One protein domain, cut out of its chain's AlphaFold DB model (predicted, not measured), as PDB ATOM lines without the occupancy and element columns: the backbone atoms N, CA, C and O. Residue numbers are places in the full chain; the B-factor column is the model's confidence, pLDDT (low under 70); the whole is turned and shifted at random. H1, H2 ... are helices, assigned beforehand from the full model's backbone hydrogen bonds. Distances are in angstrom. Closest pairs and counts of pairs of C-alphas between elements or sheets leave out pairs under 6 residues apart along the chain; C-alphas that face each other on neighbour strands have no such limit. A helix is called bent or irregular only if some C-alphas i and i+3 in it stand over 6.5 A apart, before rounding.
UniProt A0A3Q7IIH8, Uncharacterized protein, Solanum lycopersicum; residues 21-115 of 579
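This is residues 21 to 115 of the 579 residues of an uncharacterized protein of Solanum lycopersicum (UniProt A0A3Q7IIH8). Three helices make an elongated up-and-down bundle, H1 bent along its length, H2 running back beside it and H3 packing on H2 to complete a triangle; a stretch with no named element, residues 21 to 39, crosses one end of the bundle before H1 begins. The printed part has 95 residues, with three named helices in the order H1, H2, H3 and no named strand, and its class is all helix. It is only just compact, close to loose, with a radius of gyration of the C-alphas of 14.5 A, and the C-alphas span 48 by 28 by 19 A.

Start at C-alpha 21, at (45.677, 8.498, -28.837), and go through the 19 residues to Thr 39 without meeting a named element. Find C-alpha 40 at (27.281, 11.326, -13.065), where H1, residues 40 to 61, begins. By its hydrogen bonds it was assigned as one helix, but it is bent: C-alphas 51 and 54 are 6.9 A apart. Its arms are H1a, residues 40 to 51, 16.3 A long, and H1b, residues 54 to 61, 10.3 A long. Next comes H2, residues 69 to 89, 30.3 A long. Last is H3, residues 100 to 114, 21.7 A long, which ends at C-alpha 114, at (32.713, 39.412, -24.167).

Begin with the up-and-down bundle of H1a, H2 and H3, in which each runs against the one before it. H1a and H1b stand at a steep tilt of 36 degrees, only just beyond shallow. H1a touches H2, with residues 81 to 88 of H2 alone, at a shallow tilt of 10 degrees, opposite ways; their closest C-alphas, of Ile 46 and Leu 84, are 6.2 A apart. H1b and H2 form a helical hairpin and touch at a shallow tilt of 32 degrees; look at Glu 61 and Pro 70 for their closest C-alphas, 4.3 A apart. H2 and H3 form another helical hairpin and touch at 35.3 degrees, only just a steep tilt, with the C-alphas of Arg 72 and Val 114 closest at 5.8 A. H1a and H3 run the same way at a shallow tilt of 31 degrees and only just touch, with 3 pairs of C-alphas within 8 A; the closest are those of Phe 49 and Leu 103, at 7.3 A. H1b and H3 are only just apart, 8.5 A at the closest. In H1a, H1b, H2 and H3 every O i to N i+4 pair is within hydrogen-bond range.

The two C-alphas farthest apart are those of Ser 32 and Asp 64, 48.3 A. The printed part has no cut, and both links between helices are short. Mean pLDDT of the printed part is 89.0; look at Ser 44 for the one printed residue under 70.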
ATOM      1  N   TYR A  21      45.654   7.250 -29.573       90.88
ATOM      2  CA  TYR A  21      45.677   8.498 -28.837       90.88
ATOM      3  C   TYR A  21      44.266   9.003 -28.552       90.88
ATOM      4  O   TYR A  21      43.411   9.100 -29.430       90.88
ATOM      5  N   ARG A  22      44.056   9.361 -27.290       88.56
ATOM      6  CA  ARG A  22      42.915  10.128 -26.813       88.56
ATOM      7  C   ARG A  22      43.470  11.150 -25.835       88.56
ATOM      8  O   ARG A  22      44.112  10.751 -24.867       88.56
ATOM      9  N   ALA A  23      43.222  12.431 -26.094       89.25
ATOM     10  CA  ALA A  23      43.737  13.504 -25.254       89.25
ATOM     11  C   ALA A  23      43.184  13.407 -23.824       89.25
ATOM     12  O   ALA A  23      43.959  13.264 -22.886       89.25
ATOM     13  N   CYS A  24      41.855  13.410 -23.667       84.75
ATOM     14  CA  CYS A  24      41.174  13.367 -22.368       84.75
ATOM     15  C   CYS A  24      41.408  12.038 -21.628       84.75
ATOM     16  O   CYS A  24      40.962  10.978 -22.082       84.75
ATOM     17  N   THR A  25      42.044  12.110 -20.458       73.75
ATOM     18  CA  THR A  25      42.389  10.954 -19.614       73.75
ATOM     19  C   THR A  25      41.157  10.311 -18.980       73.75
ATOM     20  O   THR A  25      41.065   9.086 -18.890       73.75
ATOM     21  N   ILE A  26      40.205  11.130 -18.524       73.81
ATOM     22  CA  ILE A  26      39.033  10.668 -17.775       73.81
ATOM     23  C   ILE A  26      37.840  10.571 -18.733       73.81
ATOM     24  O   ILE A  26      37.395  11.591 -19.261       73.81
ATOM     25  N   PRO A  27      37.289   9.369 -18.982       75.69
ATOM     26  CA  PRO A  27      36.098   9.234 -19.804       75.69
ATOM     27  C   PRO A  27      34.872   9.711 -19.023       75.69
ATOM     28  O   PRO A  27      34.539   9.155 -17.977       75.69
ATOM     29  N   TYR A  28      34.170  10.718 -19.540       79.94
ATOM     30  CA  TYR A  28      32.932  11.184 -18.901       79.94
ATOM     31  C   TYR A  28      31.743  10.297 -19.276       79.94
ATOM     32  O   TYR A  28      30.772  10.194 -18.530       79.94
ATOM     33  N   ARG A  29      31.847   9.620 -20.421       87.44
ATOM     34  CA  ARG A  29      30.797   8.816 -21.033       87.44
ATOM     35  C   ARG A  29      31.374   7.603 -21.755       87.44
ATOM     36  O   ARG A  29      32.456   7.677 -22.348       87.44
ATOM     37  N   PHE A  30      30.607   6.519 -21.756       84.75
ATOM     38  CA  PHE A  30      30.800   5.334 -22.584       84.75
ATOM     39  C   PHE A  30      29.718   5.228 -23.674       84.75
ATOM     40  O   PHE A  30      28.602   5.710 -23.481       84.75
ATOM     41  N   PRO A  31      29.986   4.539 -24.802       87.38
ATOM     42  CA  PRO A  31      28.999   4.355 -25.877       87.38
ATOM     43  C   PRO A  31      27.696   3.658 -25.449       87.38
ATOM     44  O   PRO A  31      26.685   3.764 -26.137       87.38
ATOM     45  N   SER A  32      27.718   2.924 -24.334       88.75
ATOM     46  CA  SER A  32      26.547   2.263 -23.748       88.75
ATOM     47  C   SER A  32      25.625   3.201 -22.965       88.75
ATOM     48  O   SER A  32      24.500   2.813 -22.650       88.75
ATOM     49  N   ASP A  33      26.090   4.399 -22.610       86.75
ATOM     50  CA  ASP A  33      25.316   5.345 -21.809       86.75
ATOM     51  C   ASP A  33      24.208   5.999 -22.639       86.75
ATOM     52  O   ASP A  33      24.328   6.197 -23.847       86.75
ATOM     53  N   ASN A  34      23.112   6.384 -21.984       89.25
ATOM     54  CA  ASN A  34      21.996   7.032 -22.668       89.25
ATOM     55  C   ASN A  34      22.428   8.411 -23.207       89.25
ATOM     56  O   ASN A  34      22.718   9.287 -22.389       89.25
ATOM     57  N   PRO A  35      22.419   8.652 -24.532       89.38
ATOM     58  CA  PRO A  35      22.927   9.899 -25.112       89.38
ATOM     59  C   PRO A  35      22.088  11.126 -24.732       89.38
ATOM     60  O   PRO A  35      22.577  12.244 -24.752       89.38
ATOM     61  N   LYS A  36      20.826  10.935 -24.324       89.88
ATOM     62  CA  LYS A  36      19.909  12.030 -23.966       89.88
ATOM     63  C   LYS A  36      19.922  12.400 -22.482       89.88
ATOM     64  O   LYS A  36      19.050  13.142 -22.037       89.88
ATOM     65  N   LYS A  37      20.807  11.806 -21.679       90.31
ATOM     66  CA  LYS A  37      20.894  12.070 -20.235       90.31
ATOM     67  C   LYS A  37      22.347  12.233 -19.822       90.31
ATOM     68  O   LYS A  37      23.147  11.381 -20.216       90.31
ATOM     69  N   PRO A  38      22.687  13.248 -19.015       89.50
ATOM     70  CA  PRO A  38      24.049  13.400 -18.542       89.50
ATOM     71  C   PRO A  38      24.437  12.241 -17.616       89.50
ATOM     72  O   PRO A  38      23.606  11.726 -16.856       89.50
ATOM     73  N   THR A  39      25.691  11.811 -17.685       86.56
ATOM     74  CA  THR A  39      26.257  10.835 -16.751       86.56
ATOM     75  C   THR A  39      26.615  11.517 -15.421       86.56
ATOM     76  O   THR A  39      26.787  12.737 -15.371       86.56
ATOM     77  N   PRO A  40      26.785  10.760 -14.321       82.00
ATOM     78  CA  PRO A  40      27.281  11.326 -13.065       82.00
ATOM     79  C   PRO A  40      28.647  12.012 -13.206       82.00
ATOM     80  O   PRO A  40      28.891  13.030 -12.562       82.00
ATOM     81  N   THR A  41      29.525  11.480 -14.062       72.50
ATOM     82  CA  THR A  41      30.847  12.065 -14.316       72.50
ATOM     83  C   THR A  41      30.720  13.389 -15.064       72.50
ATOM     84  O   THR A  41      31.336  14.365 -14.650       72.50
ATOM     85  N   GLU A  42      29.882  13.461 -16.106       79.12
ATOM     86  CA  GLU A  42      29.603  14.722 -16.809       79.12
ATOM     87  C   GLU A  42      29.060  15.779 -15.843       79.12
ATOM     88  O   GLU A  42      29.562  16.898 -15.829       79.12
ATOM     89  N   LEU A  43      28.103  15.421 -14.979       79.25
ATOM     90  CA  LEU A  43      27.554  16.341 -13.978       79.25
ATOM     91  C   LEU A  43      28.624  16.846 -13.005       79.25
ATOM     92  O   LEU A  43      28.732  18.051 -12.809       79.25
ATOM     93  N   SER A  44      29.449  15.951 -12.453       69.25
ATOM     94  CA  SER A  44      30.515  16.328 -11.517       69.25
ATOM     95  C   SER A  44      31.517  17.303 -12.137       69.25
ATOM     96  O   SER A  44      31.968  18.229 -11.467       69.25
ATOM     97  N   TRP A  45      31.876  17.100 -13.405       74.69
ATOM     98  CA  TRP A  45      32.788  17.992 -14.117       74.69
ATOM     99  C   TRP A  45      32.120  19.308 -14.506       74.69
ATOM    100  O   TRP A  45      32.720  20.364 -14.332       74.69
ATOM    101  N   ILE A  46      30.868  19.283 -14.962       82.62
ATOM    102  CA  ILE A  46      30.111  20.514 -15.212       82.62
ATOM    103  C   ILE A  46      30.006  21.342 -13.923       82.62
ATOM    104  O   ILE A  46      30.227  22.551 -13.962       82.62
ATOM    105  N   ASP A  47      29.723  20.712 -12.781       76.31
ATOM    106  CA  ASP A  47      29.643  21.386 -11.482       76.31
ATOM    107  C   ASP A  47      30.997  21.963 -11.048       76.31
ATOM    108  O   ASP A  47      31.051  23.090 -10.557       76.31
ATOM    109  N   LEU A  48      32.105  21.259 -11.300       72.25
ATOM    110  CA  LEU A  48      33.454  21.785 -11.067       72.25
ATOM    111  C   LEU A  48      33.699  23.078 -11.864       72.25
ATOM    112  O   LEU A  48      34.135  24.087 -11.305       72.25
ATOM    113  N   PHE A  49      33.376  23.077 -13.160       77.81
ATOM    114  CA  PHE A  49      33.520  24.268 -14.001       77.81
ATOM    115  C   PHE A  49      32.540  25.378 -13.605       77.81
ATOM    116  O   PHE A  49      32.922  26.549 -13.634       77.81
ATOM    117  N   MET A  50      31.323  25.038 -13.172       82.88
ATOM    118  CA  MET A  50      30.348  25.993 -12.635       82.88
ATOM    119  C   MET A  50      30.892  26.694 -11.382       82.88
ATOM    120  O   MET A  50      30.828  27.919 -11.279       82.88
ATOM    121  N   ASN A  51      31.503  25.939 -10.469       74.94
ATOM    122  CA  ASN A  51      32.092  26.462  -9.235       74.94
ATOM    123  C   ASN A  51      33.305  27.371  -9.489       74.94
ATOM    124  O   ASN A  51      33.638  28.196  -8.640       74.94
ATOM    125  N   SER A  52      33.942  27.275 -10.662       75.62
ATOM    126  CA  SER A  52      35.043  28.169 -11.050       75.62
ATOM    127  C   SER A  52      34.576  29.576 -11.457       75.62
ATOM    128  O   SER A  52      35.342  30.537 -11.356       75.62
ATOM    129  N   ILE A  53      33.313  29.731 -11.880       81.69
ATOM    130  CA  ILE A  53      32.784  30.974 -12.468       81.69
ATOM    131  C   ILE A  53      32.979  32.203 -11.573       81.69
ATOM    132  O   ILE A  53      33.430  33.223 -12.098       81.69
ATOM    133  N   PRO A  54      32.703  32.161 -10.252       82.75
ATOM    134  CA  PRO A  54      32.895  33.322  -9.387       82.75
ATOM    135  C   PRO A  54      34.339  33.841  -9.379       82.75
ATOM    136  O   PRO A  54      34.549  35.053  -9.384       82.75
ATOM    137  N   SER A  55      35.330  32.944  -9.424       72.12
ATOM    138  CA  SER A  55      36.752  33.312  -9.448       72.12
ATOM    139  C   SER A  55      37.130  34.009 -10.759       72.12
ATOM    140  O   SER A  55      37.669  35.118 -10.742       72.12
ATOM    141  N   PHE A  56      36.764  33.411 -11.900       79.94
ATOM    142  CA  PHE A  56      37.005  33.996 -13.225       79.94
ATOM    143  C   PHE A  56      36.283  35.329 -13.397       79.94
ATOM    144  O   PHE A  56      36.863  36.286 -13.901       79.94
ATOM    145  N   ARG A  57      35.038  35.419 -12.923       90.19
ATOM    146  CA  ARG A  57      34.272  36.661 -12.909       90.19
ATOM    147  C   ARG A  57      34.998  37.729 -12.096       90.19
ATOM    148  O   ARG A  57      35.284  38.779 -12.647       90.19
ATOM    149  N   LYS A  58      35.338  37.464 -10.830       85.44
ATOM    150  CA  LYS A  58      36.024  38.434  -9.955       85.44
ATOM    151  C   LYS A  58      37.332  38.927 -10.576       85.44
ATOM    152  O   LYS A  58      37.643  40.112 -10.507       85.44
ATOM    153  N   ARG A  59      38.083  38.024 -11.211       80.44
ATOM    154  CA  ARG A  59      39.315  38.367 -11.925       80.44
ATOM    155  C   ARG A  59      39.033  39.273 -13.126       80.44
ATOM    156  O   ARG A  59      39.649  40.328 -13.239       80.44
ATOM    157  N   ALA A  60      38.061  38.908 -13.956       87.25
ATOM    158  CA  ALA A  60      37.635  39.688 -15.113       87.25
ATOM    159  C   ALA A  60      37.064  41.067 -14.728       87.25
ATOM    160  O   ALA A  60      37.330  42.048 -15.410       87.25
ATOM    161  N   GLU A  61      36.330  41.183 -13.616       92.94
ATOM    162  CA  GLU A  61      35.813  42.461 -13.094       92.94
ATOM    163  C   GLU A  61      36.936  43.444 -12.735       92.94
ATOM    164  O   GLU A  61      36.736  44.655 -12.806       92.94
ATOM    165  N   SER A  62      38.102  42.918 -12.347       87.31
ATOM    166  CA  SER A  62      39.283  43.694 -11.960       87.31
ATOM    167  C   SER A  62      40.246  44.010 -13.111       87.31
ATOM    168  O   SER A  62      41.268  44.652 -12.870       87.31
ATOM    169  N   ASP A  63      39.943  43.566 -14.335       89.88
ATOM    170  CA  ASP A  63      40.757  43.832 -15.524       89.88
ATOM    171  C   ASP A  63      40.528  45.271 -16.013       89.88
ATOM    172  O   ASP A  63      39.553  45.583 -16.700       89.88
ATOM    173  N   ASP A  64      41.441  46.163 -15.635       90.50
ATOM    174  CA  ASP A  64      41.409  47.587 -15.971       90.50
ATOM    175  C   ASP A  64      41.731  47.883 -17.446       90.50
ATOM    176  O   ASP A  64      41.494  49.002 -17.914       90.50
ATOM    177  N   SER A  65      42.203  46.888 -18.206       92.31
ATOM    178  CA  SER A  65      42.468  47.025 -19.640       92.31
ATOM    179  C   SER A  65      41.195  46.972 -20.494       92.31
ATOM    180  O   SER A  65      41.207  47.394 -21.658       92.31
ATOM    181  N   VAL A  66      40.080  46.495 -19.927       93.94
ATOM    182  CA  VAL A  66      38.807  46.315 -20.630       93.94
ATOM    183  C   VAL A  66      37.771  47.353 -20.165       93.94
ATOM    184  O   VAL A  66      37.426  47.416 -18.985       93.94
ATOM    185  N   PRO A  67      37.187  48.157 -21.077       93.56
ATOM    186  CA  PRO A  67      36.152  49.118 -20.710       93.56
ATOM    187  C   PRO A  67      34.874  48.401 -20.269       93.56
ATOM    188  O   PRO A  67      34.435  47.439 -20.909       93.56
ATOM    189  N   ASP A  68      34.255  48.903 -19.200       95.50
ATOM    190  CA  ASP A  68      33.075  48.306 -18.565       95.50
ATOM    191  C   ASP A  68      33.303  46.850 -18.111       95.50
ATOM    192  O   ASP A  68      32.378  46.029 -18.146       95.50
ATOM    193  N   ALA A  69      34.531  46.518 -17.687       95.19
ATOM    194  CA  ALA A  69      34.922  45.184 -17.232       95.19
ATOM    195  C   ALA A  69      33.914  44.536 -16.260       95.19
ATOM    196  O   ALA A  69      33.526  43.395 -16.523       95.19
ATOM    197  N   PRO A  70      33.357  45.233 -15.243       97.00
ATOM    198  CA  PRO A  70      32.349  44.631 -14.372       97.00
ATOM    199  C   PRO A  70      31.091  44.135 -15.099       97.00
ATOM    200  O   PRO A  70      30.589  43.044 -14.830       97.00
ATOM    201  N   ILE A  71      30.600  44.903 -16.076       97.25
ATOM    202  CA  ILE A  71      29.406  44.550 -16.861       97.25
ATOM    203  C   ILE A  71      29.710  43.362 -17.784       97.25
ATOM    204  O   ILE A  71      28.889  42.455 -17.945       97.25
ATOM    205  N   ARG A  72      30.898  43.343 -18.394       97.81
ATOM    206  CA  ARG A  72      31.328  42.252 -19.282       97.81
ATOM    207  C   ARG A  72      31.599  40.961 -18.515       97.81
ATOM    208  O   ARG A  72      31.252  39.893 -19.013       97.81
ATOM    209  N   ALA A  73      32.159  41.047 -17.313       96.12
ATOM    210  CA  ALA A  73      32.405  39.903 -16.442       96.12
ATOM    211  C   ALA A  73      31.098  39.272 -15.939       96.12
ATOM    212  O   ALA A  73      30.961  38.048 -15.953       96.12
ATOM    213  N   GLU A  74      30.096  40.087 -15.594       97.62
ATOM    214  CA  GLU A  74      28.737  39.601 -15.322       97.62
ATOM    215  C   GLU A  74      28.157  38.879 -16.549       97.62
ATOM    216  O   GLU A  74      27.629  37.773 -16.434       97.62
ATOM    217  N   LYS A  75      28.319  39.450 -17.751       97.94
ATOM    218  CA  LYS A  75      27.873  38.811 -18.998       97.94
ATOM    219  C   LYS A  75      28.591  37.481 -19.260       97.94
ATOM    220  O   LYS A  75      27.952  36.551 -19.750       97.94
ATOM    221  N   PHE A  76      29.884  37.374 -18.944       97.88
ATOM    222  CA  PHE A  76      30.620  36.106 -18.986       97.88
ATOM    223  C   PHE A  76      29.982  35.080 -18.048       97.88
ATOM    224  O   PHE A  76      29.611  34.001 -18.510       97.88
ATOM    225  N   ALA A  77      29.794  35.436 -16.774       96.38
ATOM    226  CA  ALA A  77      29.237  34.531 -15.776       96.38
ATOM    227  C   ALA A  77      27.853  34.021 -16.203       96.38
ATOM    228  O   ALA A  77      27.627  32.817 -16.245       96.38
ATOM    229  N   GLN A  78      26.965  34.921 -16.638       97.94
ATOM    230  CA  GLN A  78      25.622  34.559 -17.099       97.94
ATOM    231  C   GLN A  78      25.643  33.630 -18.316       97.94
ATOM    232  O   GLN A  78      24.941  32.618 -18.333       97.94
ATOM    233  N   ARG A  79      26.434  33.961 -19.346       98.38
ATOM    234  CA  ARG A  79      26.489  33.165 -20.582       98.38
ATOM    235  C   ARG A  79      27.101  31.794 -20.344       98.38
ATOM    236  O   ARG A  79      26.558  30.809 -20.834       98.38
ATOM    237  N   TYR A  80      28.206  31.726 -19.608       97.62
ATOM    238  CA  TYR A  80      28.889  30.461 -19.372       97.62
ATOM    239  C   TYR A  80      28.074  29.554 -18.437       97.62
ATOM    240  O   TYR A  80      27.897  28.379 -18.748       97.62
ATOM    241  N   SER A  81      27.450  30.101 -17.385       97.56
ATOM    242  CA  SER A  81      26.499  29.349 -16.551       97.56
ATOM    243  C   SER A  81      25.320  28.802 -17.359       97.56
ATOM    244  O   SER A  81      24.941  27.652 -17.163       97.56
ATOM    245  N   ALA A  82      24.752  29.585 -18.286       98.19
ATOM    246  CA  ALA A  82      23.657  29.116 -19.137       98.19
ATOM    247  C   ALA A  82      24.079  27.939 -20.033       98.19
ATOM    248  O   ALA A  82      23.356  26.951 -20.108       98.19
ATOM    249  N   ILE A  83      25.270  28.008 -20.643       98.31
ATOM    250  CA  ILE A  83      25.833  26.914 -21.454       98.31
ATOM    251  C   ILE A  83      25.983  25.637 -20.618       98.31
ATOM    252  O   ILE A  83      25.547  24.568 -21.040       98.31
ATOM    253  N   LEU A  84      26.556  25.743 -19.417       95.94
ATOM    254  CA  LEU A  84      26.742  24.596 -18.525       95.94
ATOM    255  C   LEU A  84      25.403  23.997 -18.054       95.94
ATOM    256  O   LEU A  84      25.257  22.778 -18.006       95.94
ATOM    257  N   GLU A  85      24.405  24.828 -17.748       97.62
ATOM    258  CA  GLU A  85      23.055  24.362 -17.391       97.62
ATOM    259  C   GLU A  85      22.312  23.718 -18.569       97.62
ATOM    260  O   GLU A  85      21.515  22.797 -18.368       97.62
ATOM    261  N   ASP A  86      22.560  24.163 -19.800       97.50
ATOM    262  CA  ASP A  86      22.034  23.507 -20.996       97.50
ATOM    263  C   ASP A  86      22.661  22.121 -21.181       97.50
ATOM    264  O   ASP A  86      21.926  21.159 -21.408       97.50
ATOM    265  N   MET A  87      23.973  21.972 -20.958       96.06
ATOM    266  CA  MET A  87      24.656  20.670 -21.008       96.06
ATOM    267  C   MET A  87      24.141  19.676 -19.958       96.06
ATOM    268  O   MET A  87      24.056  18.478 -20.231       96.06
ATOM    269  N   LYS A  88      23.727  20.148 -18.772       94.38
ATOM    270  CA  LYS A  88      23.053  19.297 -17.769       94.38
ATOM    271  C   LYS A  88      21.688  18.788 -18.241       94.38
ATOM    272  O   LYS A  88      21.211  17.769 -17.745       94.38
ATOM    273  N   LYS A  89      21.020  19.496 -19.153       95.12
ATOM    274  CA  LYS A  89      19.706  19.100 -19.687       95.12
ATOM    275  C   LYS A  89      19.846  18.242 -20.937       95.12
ATOM    276  O   LYS A  89      19.087  17.287 -21.097       95.12
ATOM    277  N   ASP A  90      20.797  18.588 -21.796       95.44
ATOM    278  CA  ASP A  90      21.065  17.937 -23.070       95.44
ATOM    279  C   ASP A  90      22.583  17.835 -23.301       95.44
ATOM    280  O   ASP A  90      23.208  18.835 -23.670       95.44
ATOM    281  N   PRO A  91      23.192  16.650 -23.096       93.50
ATOM    282  CA  PRO A  91      24.629  16.458 -23.288       93.50
ATOM    283  C   PRO A  91      25.117  16.802 -24.699       93.50
ATOM    284  O   PRO A  91      26.259  17.208 -24.850       93.50
ATOM    285  N   GLU A  92      24.268  16.683 -25.723       94.75
ATOM    286  CA  GLU A  92      24.617  16.983 -27.123       94.75
ATOM    287  C   GLU A  92      24.583  18.495 -27.433       94.75
ATOM    288  O   GLU A  92      24.948  18.938 -28.526       94.75
ATOM    289  N   SER A  93      24.129  19.320 -26.483       94.75
ATOM    290  CA  SER A  93      24.111  20.773 -26.649       94.75
ATOM    291  C   SER A  93      25.526  21.352 -26.722       94.75
ATOM    292  O   SER A  93      26.491  20.782 -26.215       94.75
ATOM    293  N   HIS A  94      25.652  22.508 -27.384       94.94
ATOM    294  CA  HIS A  94      26.902  23.280 -27.464       94.94
ATOM    295  C   HIS A  94      28.124  22.469 -27.951       94.94
ATOM    296  O   HIS A  94      29.260  22.792 -27.613       94.94
ATOM    297  N   GLY A  95      27.888  21.437 -28.774       92.88
ATOM    298  CA  GLY A  95      28.930  20.591 -29.365       92.88
ATOM    299  C   GLY A  95      29.378  19.410 -28.498       92.88
ATOM    300  O   GLY A  95      30.449  18.867 -28.762       92.88
ATOM    301  N   GLY A  96      28.606  19.044 -27.470       90.12
ATOM    302  CA  GLY A  96      28.887  17.884 -26.624       90.12
ATOM    303  C   GLY A  96      28.579  16.530 -27.287       90.12
ATOM    304  O   GLY A  96      28.252  16.495 -28.476       90.12
ATOM    305  N   PRO A  97      28.697  15.406 -26.548       91.06
ATOM    306  CA  PRO A  97      28.870  15.291 -25.090       91.06
ATOM    307  C   PRO A  97      30.143  15.944 -24.528       91.06
ATOM    308  O   PRO A  97      31.170  15.940 -25.207       91.06
ATOM    309  N   PRO A  98      30.109  16.519 -23.309       90.94
ATOM    310  CA  PRO A  98      31.234  17.284 -22.786       90.94
ATOM    311  C   PRO A  98      32.428  16.406 -22.400       90.94
ATOM    312  O   PRO A  98      32.280  15.298 -21.888       90.94
ATOM    313  N   ASP A  99      33.620  16.970 -22.575       86.62
ATOM    314  CA  ASP A  99      34.883  16.530 -21.986       86.62
ATOM    315  C   ASP A  99      35.661  17.740 -21.423       86.62
ATOM    316  O   ASP A  99      35.189  18.880 -21.507       86.62
ATOM    317  N   CYS A 100      36.827  17.527 -20.794       81.06
ATOM    318  CA  CYS A 100      37.601  18.631 -20.201       81.06
ATOM    319  C   CYS A 100      38.008  19.682 -21.243       81.06
ATOM    320  O   CYS A 100      37.971  20.878 -20.950       81.06
ATOM    321  N   ILE A 101      38.335  19.254 -22.465       85.12
ATOM    322  CA  ILE A 101      38.740  20.140 -23.557       85.12
ATOM    323  C   ILE A 101      37.573  21.038 -23.967       85.12
ATOM    324  O   ILE A 101      37.754  22.255 -24.058       85.12
ATOM    325  N   LEU A 102      36.379  20.480 -24.187       93.06
ATOM    326  CA  LEU A 102      35.208  21.259 -24.590       93.06
ATOM    327  C   LEU A 102      34.794  22.262 -23.506       93.06
ATOM    328  O   LEU A 102      34.518  23.419 -23.826       93.06
ATOM    329  N   LEU A 103      34.791  21.848 -22.235       86.75
ATOM    330  CA  LEU A 103      34.448  22.730 -21.114       86.75
ATOM    331  C   LEU A 103      35.438  23.902 -20.998       86.75
ATOM    332  O   LEU A 103      35.018  25.058 -20.919       86.75
ATOM    333  N   CYS A 104      36.748  23.638 -21.084       84.25
ATOM    334  CA  CYS A 104      37.771  24.687 -21.143       84.25
ATOM    335  C   CYS A 104      37.573  25.612 -22.349       84.25
ATOM    336  O   CYS A 104      37.565  26.833 -22.194       84.25
ATOM    337  N   ARG A 105      37.355  25.046 -23.540       94.75
ATOM    338  CA  ARG A 105      37.190  25.812 -24.781       94.75
ATOM    339  C   ARG A 105      36.005  26.763 -24.722       94.75
ATOM    340  O   ARG A 105      36.139  27.921 -25.107       94.75
ATOM    341  N   LEU A 106      34.864  26.306 -24.212       94.75
ATOM    342  CA  LEU A 106      33.676  27.146 -24.081       94.75
ATOM    343  C   LEU A 106      33.890  28.285 -23.082       94.75
ATOM    344  O   LEU A 106      33.461  29.406 -23.353       94.75
ATOM    345  N   ARG A 107      34.594  28.044 -21.967       93.88
ATOM    346  CA  ARG A 107      34.954  29.110 -21.019       93.88
ATOM    347  C   ARG A 107      35.774  30.206 -21.701       93.88
ATOM    348  O   ARG A 107      35.398  31.378 -21.631       93.88
ATOM    349  N   GLU A 108      36.855  29.818 -22.380       88.75
ATOM    350  CA  GLU A 108      37.755  30.757 -23.060       88.75
ATOM    351  C   GLU A 108      37.046  31.492 -24.203       88.75
ATOM    352  O   GLU A 108      37.178  32.710 -24.343       88.75
ATOM    353  N   GLN A 109      36.215  30.791 -24.979       95.50
ATOM    354  CA  GLN A 109      35.410  31.401 -26.034       95.50
ATOM    355  C   GLN A 109      34.479  32.484 -25.475       95.50
ATOM    356  O   GLN A 109      34.438  33.592 -26.014       95.50
ATOM    357  N   VAL A 110      33.759  32.213 -24.379       97.44
ATOM    358  CA  VAL A 110      32.849  33.208 -23.790       97.44
ATOM    359  C   VAL A 110      33.625  34.423 -23.279       97.44
ATOM    360  O   VAL A 110      33.191  35.545 -23.549       97.44
ATOM    361  N   LEU A 111      34.762  34.238 -22.595       93.44
ATOM    362  CA  LEU A 111      35.620  35.343 -22.135       93.44
ATOM    363  C   LEU A 111      36.075  36.229 -23.303       93.44
ATOM    364  O   LEU A 111      35.915  37.454 -23.254       93.44
ATOM    365  N   ARG A 112      36.560  35.606 -24.380       96.25
ATOM    366  CA  ARG A 112      37.041  36.296 -25.586       96.25
ATOM    367  C   ARG A 112      35.926  37.048 -26.301       96.25
ATOM    368  O   ARG A 112      36.090  38.215 -26.656       96.25
ATOM    369  N   GLU A 113      34.757  36.432 -26.449       96.75
ATOM    370  CA  GLU A 113      33.594  37.056 -27.088       96.75
ATOM    371  C   GLU A 113      33.040  38.253 -26.307       96.75
ATOM    372  O   GLU A 113      32.529  39.201 -26.910       96.75
ATOM    373  N   VAL A 114      33.113  38.241 -24.969       96.44
ATOM    374  CA  VAL A 114      32.713  39.412 -24.167       96.44
ATOM    375  C   VAL A 114      33.800  40.491 -24.106       96.44
ATOM    376  O   VAL A 114      33.531  41.591 -23.616       96.44
ATOM    377  N   GLY A 115      34.976  40.236 -24.686       95.12
ATOM    378  CA  GLY A 115      36.027  41.220 -24.940       95.12
ATOM    379  C   GLY A 115      37.269  41.099 -24.060       95.12
ATOM    380  O   GLY A 115      38.156  41.938 -24.200       95.12
TER     381      GLY A 115